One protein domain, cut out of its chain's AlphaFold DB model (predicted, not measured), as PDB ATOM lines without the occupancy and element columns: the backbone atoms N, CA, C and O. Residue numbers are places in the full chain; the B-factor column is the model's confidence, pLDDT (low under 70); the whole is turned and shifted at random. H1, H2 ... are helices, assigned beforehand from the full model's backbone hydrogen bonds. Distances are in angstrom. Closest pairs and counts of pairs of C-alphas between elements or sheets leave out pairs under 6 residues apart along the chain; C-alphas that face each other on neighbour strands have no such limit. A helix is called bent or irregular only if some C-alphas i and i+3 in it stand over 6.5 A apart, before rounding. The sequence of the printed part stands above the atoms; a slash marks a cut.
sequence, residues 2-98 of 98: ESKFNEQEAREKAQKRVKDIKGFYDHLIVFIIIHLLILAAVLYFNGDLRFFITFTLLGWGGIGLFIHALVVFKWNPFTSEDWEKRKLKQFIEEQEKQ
ATOM      1  N   GLU A   2     -48.096  64.093 236.687       60.59
ATOM      2  CA  GLU A   2     -47.880  62.920 237.556       60.59
ATOM      3  C   GLU A   2     -47.444  61.636 236.827       60.59
ATOM      4  O   GLU A   2     -46.543  60.954 237.301       60.59
ATOM      5  N   SER A   3     -47.992  61.319 235.645       69.00
ATOM      6  CA  SER A   3     -47.608  60.090 234.924       69.00
ATOM      7  C   SER A   3     -46.146  60.088 234.464       69.00
ATOM      8  O   SER A   3     -45.449  59.091 234.626       69.00
ATOM      9  N   LYS A   4     -45.649  61.227 233.957       70.62
ATOM     10  CA  LYS A   4     -44.249  61.373 233.526       70.62
ATOM     11  C   LYS A   4     -43.273  61.331 234.702       70.62
ATOM     12  O   LYS A   4     -42.183  60.791 234.558       70.62
ATOM     13  N   PHE A   5     -43.671  61.879 235.851       73.19
ATOM     14  CA  PHE A   5     -42.878  61.823 237.081       73.19
ATOM     15  C   PHE A   5     -42.730  60.377 237.578       73.19
ATOM     16  O   PHE A   5     -41.620  59.926 237.852       73.19
ATOM     17  N   ASN A   6     -43.827  59.616 237.573       80.69
ATOM     18  CA  ASN A   6     -43.835  58.217 237.997       80.69
ATOM     19  C   ASN A   6     -43.025  57.306 237.045       80.69
ATOM     20  O   ASN A   6     -42.311  56.404 237.483       80.69
ATOM     21  N   GLU A   7     -43.070  57.571 235.732       83.38
ATOM     22  CA  GLU A   7     -42.229  56.882 234.743       83.38
ATOM     23  C   GLU A   7     -40.737  57.172 234.937       83.38
ATOM     24  O   GLU A   7     -39.911  56.260 234.842       83.38
ATOM     25  N   GLN A   8     -40.371  58.425 235.215       88.00
ATOM     26  CA  GLN A   8     -38.980  58.793 235.458       88.00
ATOM     27  C   GLN A   8     -38.436  58.115 236.723       88.00
ATOM     28  O   GLN A   8     -37.373  57.495 236.670       88.00
ATOM     29  N   GLU A   9     -39.192  58.138 237.821       87.00
ATOM     30  CA  GLU A   9     -38.806  57.494 239.079       87.00
ATOM     31  C   GLU A   9     -38.656  55.968 238.923       87.00
ATOM     32  O   GLU A   9     -37.691  55.366 239.405       87.00
ATOM     33  N   ALA A  10     -39.572  55.322 238.193       87.19
ATOM     34  CA  ALA A  10     -39.479  53.896 237.889       87.19
ATOM     35  C   ALA A  10     -38.223  53.563 237.064       87.19
ATOM     36  O   ALA A  10     -37.534  52.576 237.344       87.19
ATOM     37  N   ARG A  11     -37.884  54.403 236.076       90.69
ATOM     38  CA  ARG A  11     -36.666  54.247 235.265       90.69
ATOM     39  C   ARG A  11     -35.403  54.423 236.099       90.69
ATOM     40  O   ARG A  11     -34.489  53.613 235.963       90.69
ATOM     41  N   GLU A  12     -35.349  55.413 236.983       92.88
ATOM     42  CA  GLU A  12     -34.208  55.635 237.882       92.88
ATOM     43  C   GLU A  12     -34.007  54.456 238.847       92.88
ATOM     44  O   GLU A  12     -32.888  53.956 238.994       92.88
ATOM     45  N   LYS A  13     -35.092  53.926 239.430       89.81
ATOM     46  CA  LYS A  13     -35.049  52.713 240.270       89.81
ATOM     47  C   LYS A  13     -34.535  51.499 239.496       89.81
ATOM     48  O   LYS A  13     -33.693  50.760 240.010       89.81
ATOM     49  N   ALA A  14     -35.002  51.300 238.264       91.62
ATOM     50  CA  ALA A  14     -34.547  50.208 237.408       91.62
ATOM     51  C   ALA A  14     -33.065  50.356 237.016       91.62
ATOM     52  O   ALA A  14     -32.309  49.388 237.081       91.62
ATOM     53  N   GLN A  15     -32.612  51.565 236.675       93.19
ATOM     54  CA  GLN A  15     -31.205  51.830 236.357       93.19
ATOM     55  C   GLN A  15     -30.292  51.597 237.559       93.19
ATOM     56  O   GLN A  15     -29.266  50.926 237.430       93.19
ATOM     57  N   LYS A  16     -30.682  52.091 238.741       92.94
ATOM     58  CA  LYS A  16     -29.959  51.827 239.987       92.94
ATOM     59  C   LYS A  16     -29.851  50.324 240.236       92.94
ATOM     60  O   LYS A  16     -28.766  49.825 240.506       92.94
ATOM     61  N   ARG A  17     -30.948  49.587 240.036       91.75
ATOM     62  CA  ARG A  17     -30.971  48.132 240.196       91.75
ATOM     63  C   ARG A  17     -29.968  47.419 239.290       91.75
ATOM     64  O   ARG A  17     -29.239  46.548 239.757       91.75
ATOM     65  N   VAL A  18     -29.924  47.783 238.012       94.75
ATOM     66  CA  VAL A  18     -28.966  47.210 237.054       94.75
ATOM     67  C   VAL A  18     -27.529  47.537 237.464       94.75
ATOM     68  O   VAL A  18     -26.662  46.665 237.408       94.75
ATOM     69  N   LYS A  19     -27.280  48.768 237.920       95.94
ATOM     70  CA  LYS A  19     -25.963  49.196 238.401       95.94
ATOM     71  C   LYS A  19     -25.511  48.399 239.626       95.94
ATOM     72  O   LYS A  19     -24.363  47.967 239.649       95.94
ATOM     73  N   ASP A  20     -26.398  48.169 240.590       95.00
ATOM     74  CA  ASP A  20     -26.093  47.403 241.804       95.00
ATOM     75  C   ASP A  20     -25.747  45.941 241.466       95.00
ATOM     76  O   ASP A  20     -24.744  45.411 241.939       95.00
ATOM     77  N   ILE A  21     -26.524  45.307 240.577       95.19
ATOM     78  CA  ILE A  21     -26.259  43.937 240.104       95.19
ATOM     79  C   ILE A  21     -24.913  43.861 239.378       95.19
ATOM     80  O   ILE A  21     -24.113  42.967 239.652       95.19
ATOM     81  N   LYS A  22     -24.636  44.808 238.476       96.38
ATOM     82  CA  LYS A  22     -23.348  44.870 237.779       96.38
ATOM     83  C   LYS A  22     -22.188  45.046 238.765       96.38
ATOM     84  O   LYS A  22     -21.212  44.310 238.681       96.38
ATOM     85  N   GLY A  23     -22.325  45.962 239.725       96.62
ATOM     86  CA  GLY A  23     -21.313  46.204 240.752       96.62
ATOM     87  C   GLY A  23     -21.019  44.968 241.605       96.62
ATOM     88  O   GLY A  23     -19.864  44.719 241.944       96.62
ATOM     89  N   PHE A  24     -22.031  44.146 241.896       97.25
ATOM     90  CA  PHE A  24     -21.821  42.859 242.559       97.25
ATOM     91  C   PHE A  24     -20.985  41.892 241.714       97.25
ATOM     92  O   PHE A  24     -20.074  41.268 242.252       97.25
ATOM     93  N   TYR A  25     -21.249  41.778 240.408       96.69
ATOM     94  CA  TYR A  25     -20.442  40.923 239.528       96.69
ATOM     95  C   TYR A  25     -18.998  41.410 239.412       96.69
ATOM     96  O   TYR A  25     -18.083  40.594 239.488       96.69
ATOM     97  N   ASP A  26     -18.788  42.722 239.297       97.62
ATOM     98  CA  ASP A  26     -17.445  43.307 239.296       97.62
ATOM     99  C   ASP A  26     -16.706  42.949 240.602       97.62
ATOM    100  O   ASP A  26     -15.572  42.464 240.574       97.62
ATOM    101  N   HIS A  27     -17.375  43.089 241.752       96.25
ATOM    102  CA  HIS A  27     -16.827  42.701 243.052       96.25
ATOM    103  C   HIS A  27     -16.543  41.193 243.149       96.25
ATOM    104  O   HIS A  27     -15.479  40.808 243.628       96.25
ATOM    105  N   LEU A  28     -17.446  40.339 242.662       97.56
ATOM    106  CA  LEU A  28     -17.289  38.882 242.643       97.56
ATOM    107  C   LEU A  28     -16.083  38.447 241.801       97.56
ATOM    108  O   LEU A  28     -15.313  37.586 242.224       97.56
ATOM    109  N   ILE A  29     -15.897  39.043 240.622       98.19
ATOM    110  CA  ILE A  29     -14.767  38.737 239.740       98.19
ATOM    111  C   ILE A  29     -13.452  39.105 240.427       98.19
ATOM    112  O   ILE A  29     -12.550  38.271 240.512       98.19
ATOM    113  N   VAL A  30     -13.352  40.326 240.962       97.69
ATOM    114  CA  VAL A  30     -12.159  40.772 241.698       97.69
ATOM    115  C   VAL A  30     -11.906  39.870 242.904       97.69
ATOM    116  O   VAL A  30     -10.774  39.439 243.119       97.69
ATOM    117  N   PHE A  31     -12.955  39.523 243.652       96.69
ATOM    118  CA  PHE A  31     -12.874  38.612 244.786       96.69
ATOM    119  C   PHE A  31     -12.262  37.264 244.389       96.69
ATOM    120  O   PHE A  31     -11.311  36.821 245.036       96.69
ATOM    121  N   ILE A  32     -12.753  36.635 243.314       97.38
ATOM    122  CA  ILE A  32     -12.243  35.348 242.821       97.38
ATOM    123  C   ILE A  32     -10.774  35.471 242.416       97.38
ATOM    124  O   ILE A  32      -9.958  34.659 242.845       97.38
ATOM    125  N   ILE A  33     -10.418  36.495 241.633       98.19
ATOM    126  CA  ILE A  33      -9.041  36.698 241.162       98.19
ATOM    127  C   ILE A  33      -8.084  36.837 242.349       98.19
ATOM    128  O   ILE A  33      -7.077  36.132 242.415       98.19
ATOM    129  N   ILE A  34      -8.410  37.698 243.315       96.50
ATOM    130  CA  ILE A  34      -7.569  37.921 244.496       96.50
ATOM    131  C   ILE A  34      -7.425  36.637 245.321       96.50
ATOM    132  O   ILE A  34      -6.312  36.288 245.713       96.50
ATOM    133  N   HIS A  35      -8.508  35.890 245.544       96.00
ATOM    134  CA  HIS A  35      -8.436  34.644 246.313       96.00
ATOM    135  C   HIS A  35      -7.646  33.551 245.592       96.00
ATOM    136  O   HIS A  35      -6.936  32.799 246.255       96.00
ATOM    137  N   LEU A  36      -7.698  33.478 244.258       97.00
ATOM    138  CA  LEU A  36      -6.859  32.560 243.484       97.00
ATOM    139  C   LEU A  36      -5.372  32.920 243.585       97.00
ATOM    140  O   LEU A  36      -4.542  32.026 243.737       97.00
ATOM    141  N   LEU A  37      -5.030  34.212 243.557       97.38
ATOM    142  CA  LEU A  37      -3.649  34.666 243.747       97.38
ATOM    143  C   LEU A  37      -3.133  34.346 245.155       97.38
ATOM    144  O   LEU A  37      -2.018  33.844 245.300       97.38
ATOM    145  N   ILE A  38      -3.946  34.579 246.190       95.31
ATOM    146  CA  ILE A  38      -3.580  34.233 247.572       95.31
ATOM    147  C   ILE A  38      -3.445  32.715 247.719       95.31
ATOM    148  O   ILE A  38      -2.476  32.253 248.313       95.31
ATOM    149  N   LEU A  39      -4.363  31.932 247.145       95.81
ATOM    150  CA  LEU A  39      -4.282  30.473 247.153       95.81
ATOM    151  C   LEU A  39      -2.981  29.983 246.507       95.81
ATOM    152  O   LEU A  39      -2.291  29.145 247.086       95.81
ATOM    153  N   ALA A  40      -2.615  30.528 245.345       97.12
ATOM    154  CA  ALA A  40      -1.358  30.201 244.682       97.12
ATOM    155  C   ALA A  40      -0.144  30.527 245.568       97.12
ATOM    156  O   ALA A  40       0.767  29.710 245.677       97.12
ATOM    157  N   ALA A  41      -0.154  31.676 246.254       96.56
ATOM    158  CA  ALA A  41       0.904  32.052 247.188       96.56
ATOM    159  C   ALA A  41       0.977  31.102 248.397       96.56
ATOM    160  O   ALA A  41       2.063  30.649 248.753       96.56
ATOM    161  N   VAL A  42      -0.163  30.748 249.000       96.31
ATOM    162  CA  VAL A  42      -0.233  29.791 250.117       96.31
ATOM    163  C   VAL A  42       0.359  28.444 249.706       96.31
ATOM    164  O   VAL A  42       1.166  27.891 250.445       96.31
ATOM    165  N   LEU A  43       0.024  27.940 248.517       95.81
ATOM    166  CA  LEU A  43       0.589  26.688 248.008       95.81
ATOM    167  C   LEU A  43       2.094  26.805 247.728       95.81
ATOM    168  O   LEU A  43       2.854  25.920 248.107       95.81
ATOM    169  N   TYR A  44       2.536  27.903 247.109       97.25
ATOM    170  CA  TYR A  44       3.943  28.122 246.764       97.25
ATOM    171  C   TYR A  44       4.850  28.214 247.999       97.25
ATOM    172  O   TYR A  44       5.948  27.660 248.012       97.25
ATOM    173  N   PHE A  45       4.386  28.878 249.059       96.56
ATOM    174  CA  PHE A  45       5.150  29.065 250.295       96.56
ATOM    175  C   PHE A  45       4.900  27.977 251.355       96.56
ATOM    176  O   PHE A  45       5.343  28.137 252.489       96.56
ATOM    177  N   ASN A  46       4.217  26.874 251.014       93.88
ATOM    178  CA  ASN A  46       3.804  25.826 251.965       93.88
ATOM    179  C   ASN A  46       3.056  26.384 253.196       93.88
ATOM    180  O   ASN A  46       3.255  25.938 254.325       93.88
ATOM    181  N   GLY A  47       2.212  27.392 252.977       91.38
ATOM    182  CA  GLY A  47       1.370  27.994 254.004       91.38
ATOM    183  C   GLY A  47       0.203  27.095 254.423       91.38
ATOM    184  O   GLY A  47      -0.127  26.101 253.772       91.38
ATOM    185  N   ASP A  48      -0.464  27.469 255.516       94.62
ATOM    186  CA  ASP A  48      -1.603  26.713 256.037       94.62
ATOM    187  C   ASP A  48      -2.858  26.899 255.165       94.62
ATOM    188  O   ASP A  48      -3.607  27.877 255.273       94.62
ATOM    189  N   LEU A  49      -3.110  25.906 254.311       94.44
ATOM    190  CA  LEU A  49      -4.294  25.854 253.460       94.44
ATOM    191  C   LEU A  49      -5.599  25.799 254.269       94.44
ATOM    192  O   LEU A  49      -6.607  26.368 253.844       94.44
ATOM    193  N   ARG A  50      -5.605  25.141 255.436       94.25
ATOM    194  CA  ARG A  50      -6.805  25.045 256.279       94.25
ATOM    195  C   ARG A  50      -7.152  26.411 256.846       94.25
ATOM    196  O   ARG A  50      -8.324  26.786 256.818       94.25
ATOM    197  N   PHE A  51      -6.151  27.164 257.294       93.25
ATOM    198  CA  PHE A  51      -6.344  28.534 257.760       93.25
ATOM    199  C   PHE A  51      -6.888  29.430 256.641       93.25
ATOM    200  O   PHE A  51      -7.902  30.099 256.834       93.25
ATOM    201  N   PHE A  52      -6.291  29.382 255.443       93.56
ATOM    202  CA  PHE A  52      -6.773  30.161 254.299       93.56
ATOM    203  C   PHE A  52      -8.234  29.840 253.943       93.56
ATOM    204  O   PHE A  52      -9.049  30.749 253.782       93.56
ATOM    205  N   ILE A  53      -8.599  28.558 253.859       93.19
ATOM    206  CA  ILE A  53      -9.966  28.165 253.498       93.19
ATOM    207  C   ILE A  53     -10.962  28.570 254.589       93.19
ATOM    208  O   ILE A  53     -11.993  29.162 254.285       93.19
ATOM    209  N   THR A  54     -10.676  28.261 255.853       93.50
ATOM    210  CA  THR A  54     -11.646  28.460 256.942       93.50
ATOM    211  C   THR A  54     -11.779  29.922 257.356       93.50
ATOM    212  O   THR A  54     -12.898  30.403 257.510       93.50
ATOM    213  N   PHE A  55     -10.668  30.646 257.505       91.62
ATOM    214  CA  PHE A  55     -10.682  32.012 258.025       91.62
ATOM    215  C   PHE A  55     -10.829  33.064 256.923       91.62
ATOM    216  O   PHE A  55     -11.595  34.016 257.080       91.62
ATOM    217  N   THR A  56     -10.132  32.895 255.796       90.38
ATOM    218  CA  THR A  56     -10.140  33.881 254.705       90.38
ATOM    219  C   THR A  56     -11.298  33.642 253.746       90.38
ATOM    220  O   THR A  56     -12.162  34.507 253.606       90.38
ATOM    221  N   LEU A  57     -11.354  32.464 253.117       92.62
ATOM    222  CA  LEU A  57     -12.342  32.188 252.075       92.62
ATOM    223  C   LEU A  57     -13.753  31.991 252.640       92.62
ATOM    224  O   LEU A  57     -14.685  32.603 252.136       92.62
ATOM    225  N   LEU A  58     -13.930  31.156 253.669       93.19
ATOM    226  CA  LEU A  58     -15.244  30.884 254.275       93.19
ATOM    227  C   LEU A  58     -15.601  31.836 255.416       93.19
ATOM    228  O   LEU A  58     -16.779  31.985 255.728       93.19
ATOM    229  N   GLY A  59     -14.604  32.466 256.033       93.12
ATOM    230  CA  GLY A  59     -14.814  33.474 257.059       93.12
ATOM    231  C   GLY A  59     -15.205  34.806 256.433       93.12
ATOM    232  O   GLY A  59     -16.229  34.932 255.765       93.12
ATOM    233  N   TRP A  60     -14.392  35.832 256.648       91.88
ATOM    234  CA  TRP A  60     -14.768  37.201 256.292       91.88
ATOM    235  C   TRP A  60     -14.960  37.413 254.782       91.88
ATOM    236  O   TRP A  60     -15.840  38.182 254.393       91.88
ATOM    237  N   GLY A  61     -14.201  36.711 253.931       92.62
ATOM    238  CA  GLY A  61     -14.320  36.828 252.481       92.62
ATOM    239  C   GLY A  61     -15.665  36.313 251.963       92.62
ATOM    240  O   GLY A  61     -16.434  37.057 251.352       92.62
ATOM    241  N   GLY A  62     -15.975  35.049 252.243       92.94
ATOM    242  CA  GLY A  62     -17.204  34.391 251.801       92.94
ATOM    243  C   GLY A  62     -18.453  34.963 252.461       92.94
ATOM    244  O   GLY A  62     -19.440  35.210 251.770       92.94
ATOM    245  N   ILE A  63     -18.407  35.251 253.768       95.44
ATOM    246  CA  ILE A  63     -19.534  35.864 254.488       95.44
ATOM    247  C   ILE A  63     -19.824  37.263 253.936       95.44
ATOM    248  O   ILE A  63     -20.981  37.582 253.662       95.44
ATOM    249  N   GLY A  64     -18.796  38.091 253.722       94.56
ATOM    250  CA  GLY A  64     -18.969  39.436 253.169       94.56
ATOM    251  C   GLY A  64     -19.569  39.411 251.761       94.56
ATOM    252  O   GLY A  64     -20.518  40.144 251.471       94.56
ATOM    253  N   LEU A  65     -19.070  38.519 250.901       96.31
ATOM    254  CA  LEU A  65     -19.599  38.326 249.553       96.31
ATOM    255  C   LEU A  65     -21.052  37.826 249.572       96.31
ATOM    256  O   LEU A  65     -21.881  38.319 248.805       96.31
ATOM    257  N   PHE A  66     -21.375  36.892 250.468       94.81
ATOM    258  CA  PHE A  66     -22.725  36.360 250.632       94.81
ATOM    259  C   PHE A  66     -23.713  37.440 251.085       94.81
ATOM    260  O   PHE A  66     -24.762  37.605 250.469       94.81
ATOM    261  N   ILE A  67     -23.363  38.236 252.100       93.50
ATOM    262  CA  ILE A  67     -24.205  39.348 252.567       93.50
ATOM    263  C   ILE A  67     -24.422  40.370 251.445       93.50
ATOM    264  O   ILE A  67     -25.550  40.814 251.228       93.50
ATOM    265  N   HIS A  68     -23.376  40.714 250.687       94.25
ATOM    266  CA  HIS A  68     -23.505  41.615 249.540       94.25
ATOM    267  C   HIS A  68     -24.478  41.043 248.492       94.25
ATOM    268  O   HIS A  68     -25.341  41.770 247.998       94.25
ATOM    269  N   ALA A  69     -24.415  39.736 248.218       94.50
ATOM    270  CA  ALA A  69     -25.364  39.066 247.335       94.50
ATOM    271  C   ALA A  69     -26.806  39.154 247.863       94.50
ATOM    272  O   ALA A  69     -27.704  39.496 247.098       94.50
ATOM    273  N   LEU A  70     -27.047  38.916 249.158       92.44
ATOM    274  CA  LEU A  70     -28.387  39.040 249.753       92.44
ATOM    275  C   LEU A  70     -28.980  40.435 249.526       92.44
ATOM    276  O   LEU A  70     -30.110  40.568 249.051       92.44
ATOM    277  N   VAL A  71     -28.189  41.476 249.793       89.94
ATOM    278  CA  VAL A  71     -28.603  42.875 249.618       89.94
ATOM    279  C   VAL A  71     -28.857  43.190 248.143       89.94
ATOM    280  O   VAL A  71     -29.922  43.700 247.783       89.94
ATOM    281  N   VAL A  72     -27.912  42.847 247.264       93.44
ATOM    282  CA  VAL A  72     -28.012  43.152 245.832       93.44
ATOM    283  C   VAL A  72     -29.085  42.330 245.153       93.44
ATOM    284  O   VAL A  72     -29.713  42.850 244.248       93.44
ATOM    285  N   PHE A  73     -29.402  41.115 245.579       90.75
ATOM    286  CA  PHE A  73     -30.499  40.346 244.992       90.75
ATOM    287  C   PHE A  73     -31.828  40.537 245.721       90.75
ATOM    288  O   PHE A  73     -32.842  40.050 245.235       90.75
ATOM    289  N   LYS A  74     -31.866  41.364 246.780       84.50
ATOM    290  CA  LYS A  74     -33.036  41.535 247.663       84.50
ATOM    291  C   LYS A  74     -33.560  40.193 248.170       84.50
ATOM    292  O   LYS A  74     -34.760  40.012 248.361       84.50
ATOM    293  N   TRP A  75     -32.656  39.237 248.356       81.62
ATOM    294  CA  TRP A  75     -33.024  37.968 248.940       81.62
ATOM    295  C   TRP A  75     -33.044  38.156 250.451       81.62
ATOM    296  O   TRP A  75     -32.000  38.255 251.091       81.62
ATOM    297  N   ASN A  76     -34.250  38.267 251.003       77.50
ATOM    298  CA  ASN A  76     -34.456  38.325 252.436       77.50
ATOM    299  C   ASN A  76     -34.984  36.967 252.923       77.50
ATOM    300  O   ASN A  76     -36.164  36.677 252.746       77.50
ATOM    301  N   PRO A  77     -34.137  36.108 253.515       73.38
ATOM    302  CA  PRO A  77     -34.593  34.826 254.044       73.38
ATOM    303  C   PRO A  77     -35.403  34.971 255.345       73.38
ATOM    304  O   PRO A  77     -35.983  33.992 255.803       73.38
ATOM    305  N   PHE A  78     -35.443  36.164 255.950       77.50
ATOM    306  CA  PHE A  78     -36.058  36.397 257.258       77.50
ATOM    307  C   PHE A  78     -37.469  36.988 257.181       77.50
ATOM    308  O   PHE A  78     -38.264  36.760 258.092       77.50
ATOM    309  N   THR A  79     -37.805  37.736 256.123       77.56
ATOM    310  CA  THR A  79     -39.136  38.351 255.967       77.56
ATOM    311  C   THR A  79     -39.757  38.036 254.615       77.56
ATOM    312  O   THR A  79     -39.092  38.070 253.584       77.56
ATOM    313  N   SER A  80     -41.059  37.736 254.617       81.12
ATOM    314  CA  SER A  80     -41.830  37.542 253.389       81.12
ATOM    315  C   SER A  80     -42.350  38.868 252.839       81.12
ATOM    316  O   SER A  80     -42.598  39.814 253.590       81.12
ATOM    317  N   GLU A  81     -42.599  38.912 251.530       79.44
ATOM    318  CA  GLU A  81     -43.185  40.079 250.860       79.44
ATOM    319  C   GLU A  81     -44.534  40.484 251.488       79.44
ATOM    320  O   GLU A  81     -44.831  41.667 251.647       79.44
ATOM    321  N   ASP A  82     -45.333  39.509 251.933       83.62
ATOM    322  CA  ASP A  82     -46.600  39.765 252.624       83.62
ATOM    323  C   ASP A  82     -46.405  40.429 253.986       83.62
ATOM    324  O   ASP A  82     -47.205  41.275 254.390       83.62
ATOM    325  N   TRP A  83     -45.357  40.049 254.720       87.94
ATOM    326  CA  TRP A  83     -45.023  40.714 255.973       87.94
ATOM    327  C   TRP A  83     -44.608  42.166 255.722       87.94
ATOM    328  O   TRP A  83     -45.096  43.054 256.422       87.94
ATOM    329  N   GLU A  84     -43.793  42.415 254.692       87.31
ATOM    330  CA  GLU A  84     -43.351  43.766 254.323       87.31
ATOM    331  C   GLU A  84     -44.537  44.648 253.916       87.31
ATOM    332  O   GLU A  84     -44.683  45.757 254.429       87.31
ATOM    333  N   LYS A  85     -45.453  44.129 253.085       86.94
ATOM    334  CA  LYS A  85     -46.690  44.826 252.694       86.94
ATOM    335  C   LYS A  85     -47.572  45.156 253.897       86.94
ATOM    336  O   LYS A  85     -48.064  46.280 254.004       86.94
ATOM    337  N   ARG A  86     -47.761  44.201 254.820       90.75
ATOM    338  CA  ARG A  86     -48.534  44.434 256.053       90.75
ATOM    339  C   ARG A  86     -47.899  45.517 256.918       90.75
ATOM    340  O   ARG A  86     -48.615  46.382 257.411       90.75
ATOM    341  N   LYS A  87     -46.576  45.484 257.096       90.94
ATOM    342  CA  LYS A  87     -45.867  46.475 257.913       90.94
ATOM    343  C   LYS A  87     -45.867  47.861 257.284       90.94
ATOM    344  O   LYS A  87     -46.104  48.828 257.996       90.94
ATOM    345  N   LEU A  88     -45.694  47.960 255.967       91.19
ATOM    346  CA  LEU A  88     -45.805  49.230 255.252       91.19
ATOM    347  C   LEU A  88     -47.193  49.855 255.432       91.19
ATOM    348  O   LEU A  88     -47.296  51.039 255.737       91.19
ATOM    349  N   LYS A  89     -48.255  49.049 255.304       91.75
ATOM    350  CA  LYS A  89     -49.629  49.511 255.524       91.75
ATOM    351  C   LYS A  89     -49.839  50.023 256.955       91.75
ATOM    352  O   LYS A  89     -50.408  51.093 257.122       91.75
ATOM    353  N   GLN A  90     -49.331  49.302 257.960       92.75
ATOM    354  CA  GLN A  90     -49.390  49.744 259.361       92.75
ATOM    355  C   GLN A  90     -48.712  51.105 259.567       92.75
ATOM    356  O   GLN A  90     -49.295  51.968 260.210       92.75
ATOM    357  N   PHE A  91     -47.528  51.324 258.987       93.94
ATOM    358  CA  PHE A  91     -46.829  52.606 259.121       93.94
ATOM    359  C   PHE A  91     -47.577  53.772 258.469       93.94
ATOM    360  O   PHE A  91     -47.608  54.857 259.039       93.94
ATOM    361  N   ILE A  92     -48.193  53.564 257.300       93.88
ATOM    362  CA  ILE A  92     -49.007  54.600 256.642       93.88
ATOM    363  C   ILE A  92     -50.225  54.945 257.510       93.88
ATOM    364  O   ILE A  92     -50.467  56.116 257.781       93.88
ATOM    365  N   GLU A  93     -50.942  53.936 258.013       94.44
ATOM    366  CA  GLU A  93     -52.106  54.141 258.888       94.44
ATOM    367  C   GLU A  93     -51.742  54.826 260.218       94.44
ATOM    368  O   GLU A  93     -52.540  55.591 260.754       94.44
ATOM    369  N   GLU A  94     -50.555  54.556 260.772       93.44
ATOM    370  CA  GLU A  94     -50.046  55.238 261.969       93.44
ATOM    371  C   GLU A  94     -49.702  56.710 261.698       93.44
ATOM    372  O   GLU A  94     -49.964  57.547 262.558       93.44
ATOM    373  N   GLN A  95     -49.155  57.035 260.520       86.94
ATOM    374  CA  GLN A  95     -48.876  58.418 260.107       86.94
ATOM    375  C   GLN A  95     -50.161  59.208 259.832       86.94
ATOM    376  O   GLN A  95     -50.223  60.378 260.171       86.94
ATOM    377  N   GLU A  96     -51.188  58.584 259.249       84.75
ATOM    378  CA  GLU A  96     -52.479  59.240 258.975       84.75
ATOM    379  C   GLU A  96     -53.327  59.479 260.237       84.75
ATOM    380  O   GLU A  96     -54.233  60.310 260.227       84.75
ATOM    381  N   LYS A  97     -53.069  58.729 261.318       77.75
ATOM    382  CA  LYS A  97     -53.745  58.891 262.617       77.75
ATOM    383  C   LYS A  97     -53.065  59.905 263.545       77.75
ATOM    384  O   LYS A  97     -53.628  60.177 264.608       77.75
ATOM    385  N   GLN A  98     -51.884  60.411 263.184       58.56
ATOM    386  CA  GLN A  98     -51.200  61.519 263.864       58.56
ATOM    387  C   GLN A  98     -51.508  62.845 263.171       58.56
ATOM    388  O   GLN A  98     -51.627  63.847 263.909       58.56
TER     389      GLN A  98
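This is residues 2 to 98 of the 98 residues of the protein "2TM domain-containing protein" of Nonlabens ulvanivorans (UniProt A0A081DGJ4). The model is a long helical hairpin in which H1 runs nearly the whole length and bent H2 folds back beside part of it; residues 76 to 98, with H3, stick out. The printed part has 97 residues with three named helices, H1, H2, H3, and is all helix. It is an extended rod, radius of gyration of the C-alphas 21.0 A, spanning 66 by 29 by 20 A.

H1, residues 2 to 44, precedes H2, residues 49 to 73, assigned as one helix by its hydrogen bonds but bent: C-alphas 57 and 60 are 7.0 A apart. H1 forms a hairpin with arm H2a, residues 49 to 57, touching it with residues 35 to 43 alone; the closest C-alphas, Val 42 and Leu 49, are 6.6 A apart. H1 touches arm H2b, residues 60 to 73, with residues 20 to 28 alone, at a shallow tilt of 19 degrees, opposite ways; the closest C-alphas, Ile 21 and Val 72, are 6.0 A apart. H3, residues 81 to 96, touches no helix. Each O i to N i+4 pair is within hydrogen-bond range in H1, H2b and H3, and 4 of 5 in H2a.

H1 starts at C-alpha 2 (-47.880, 62.920, 237.556) and is 63.1 A long; H3, 22.8 A, ends at C-alpha 96 (-52.479, 59.240, 258.975).

The printed part has no cut. Residues 2, 3 and 98 have pLDDT under 70.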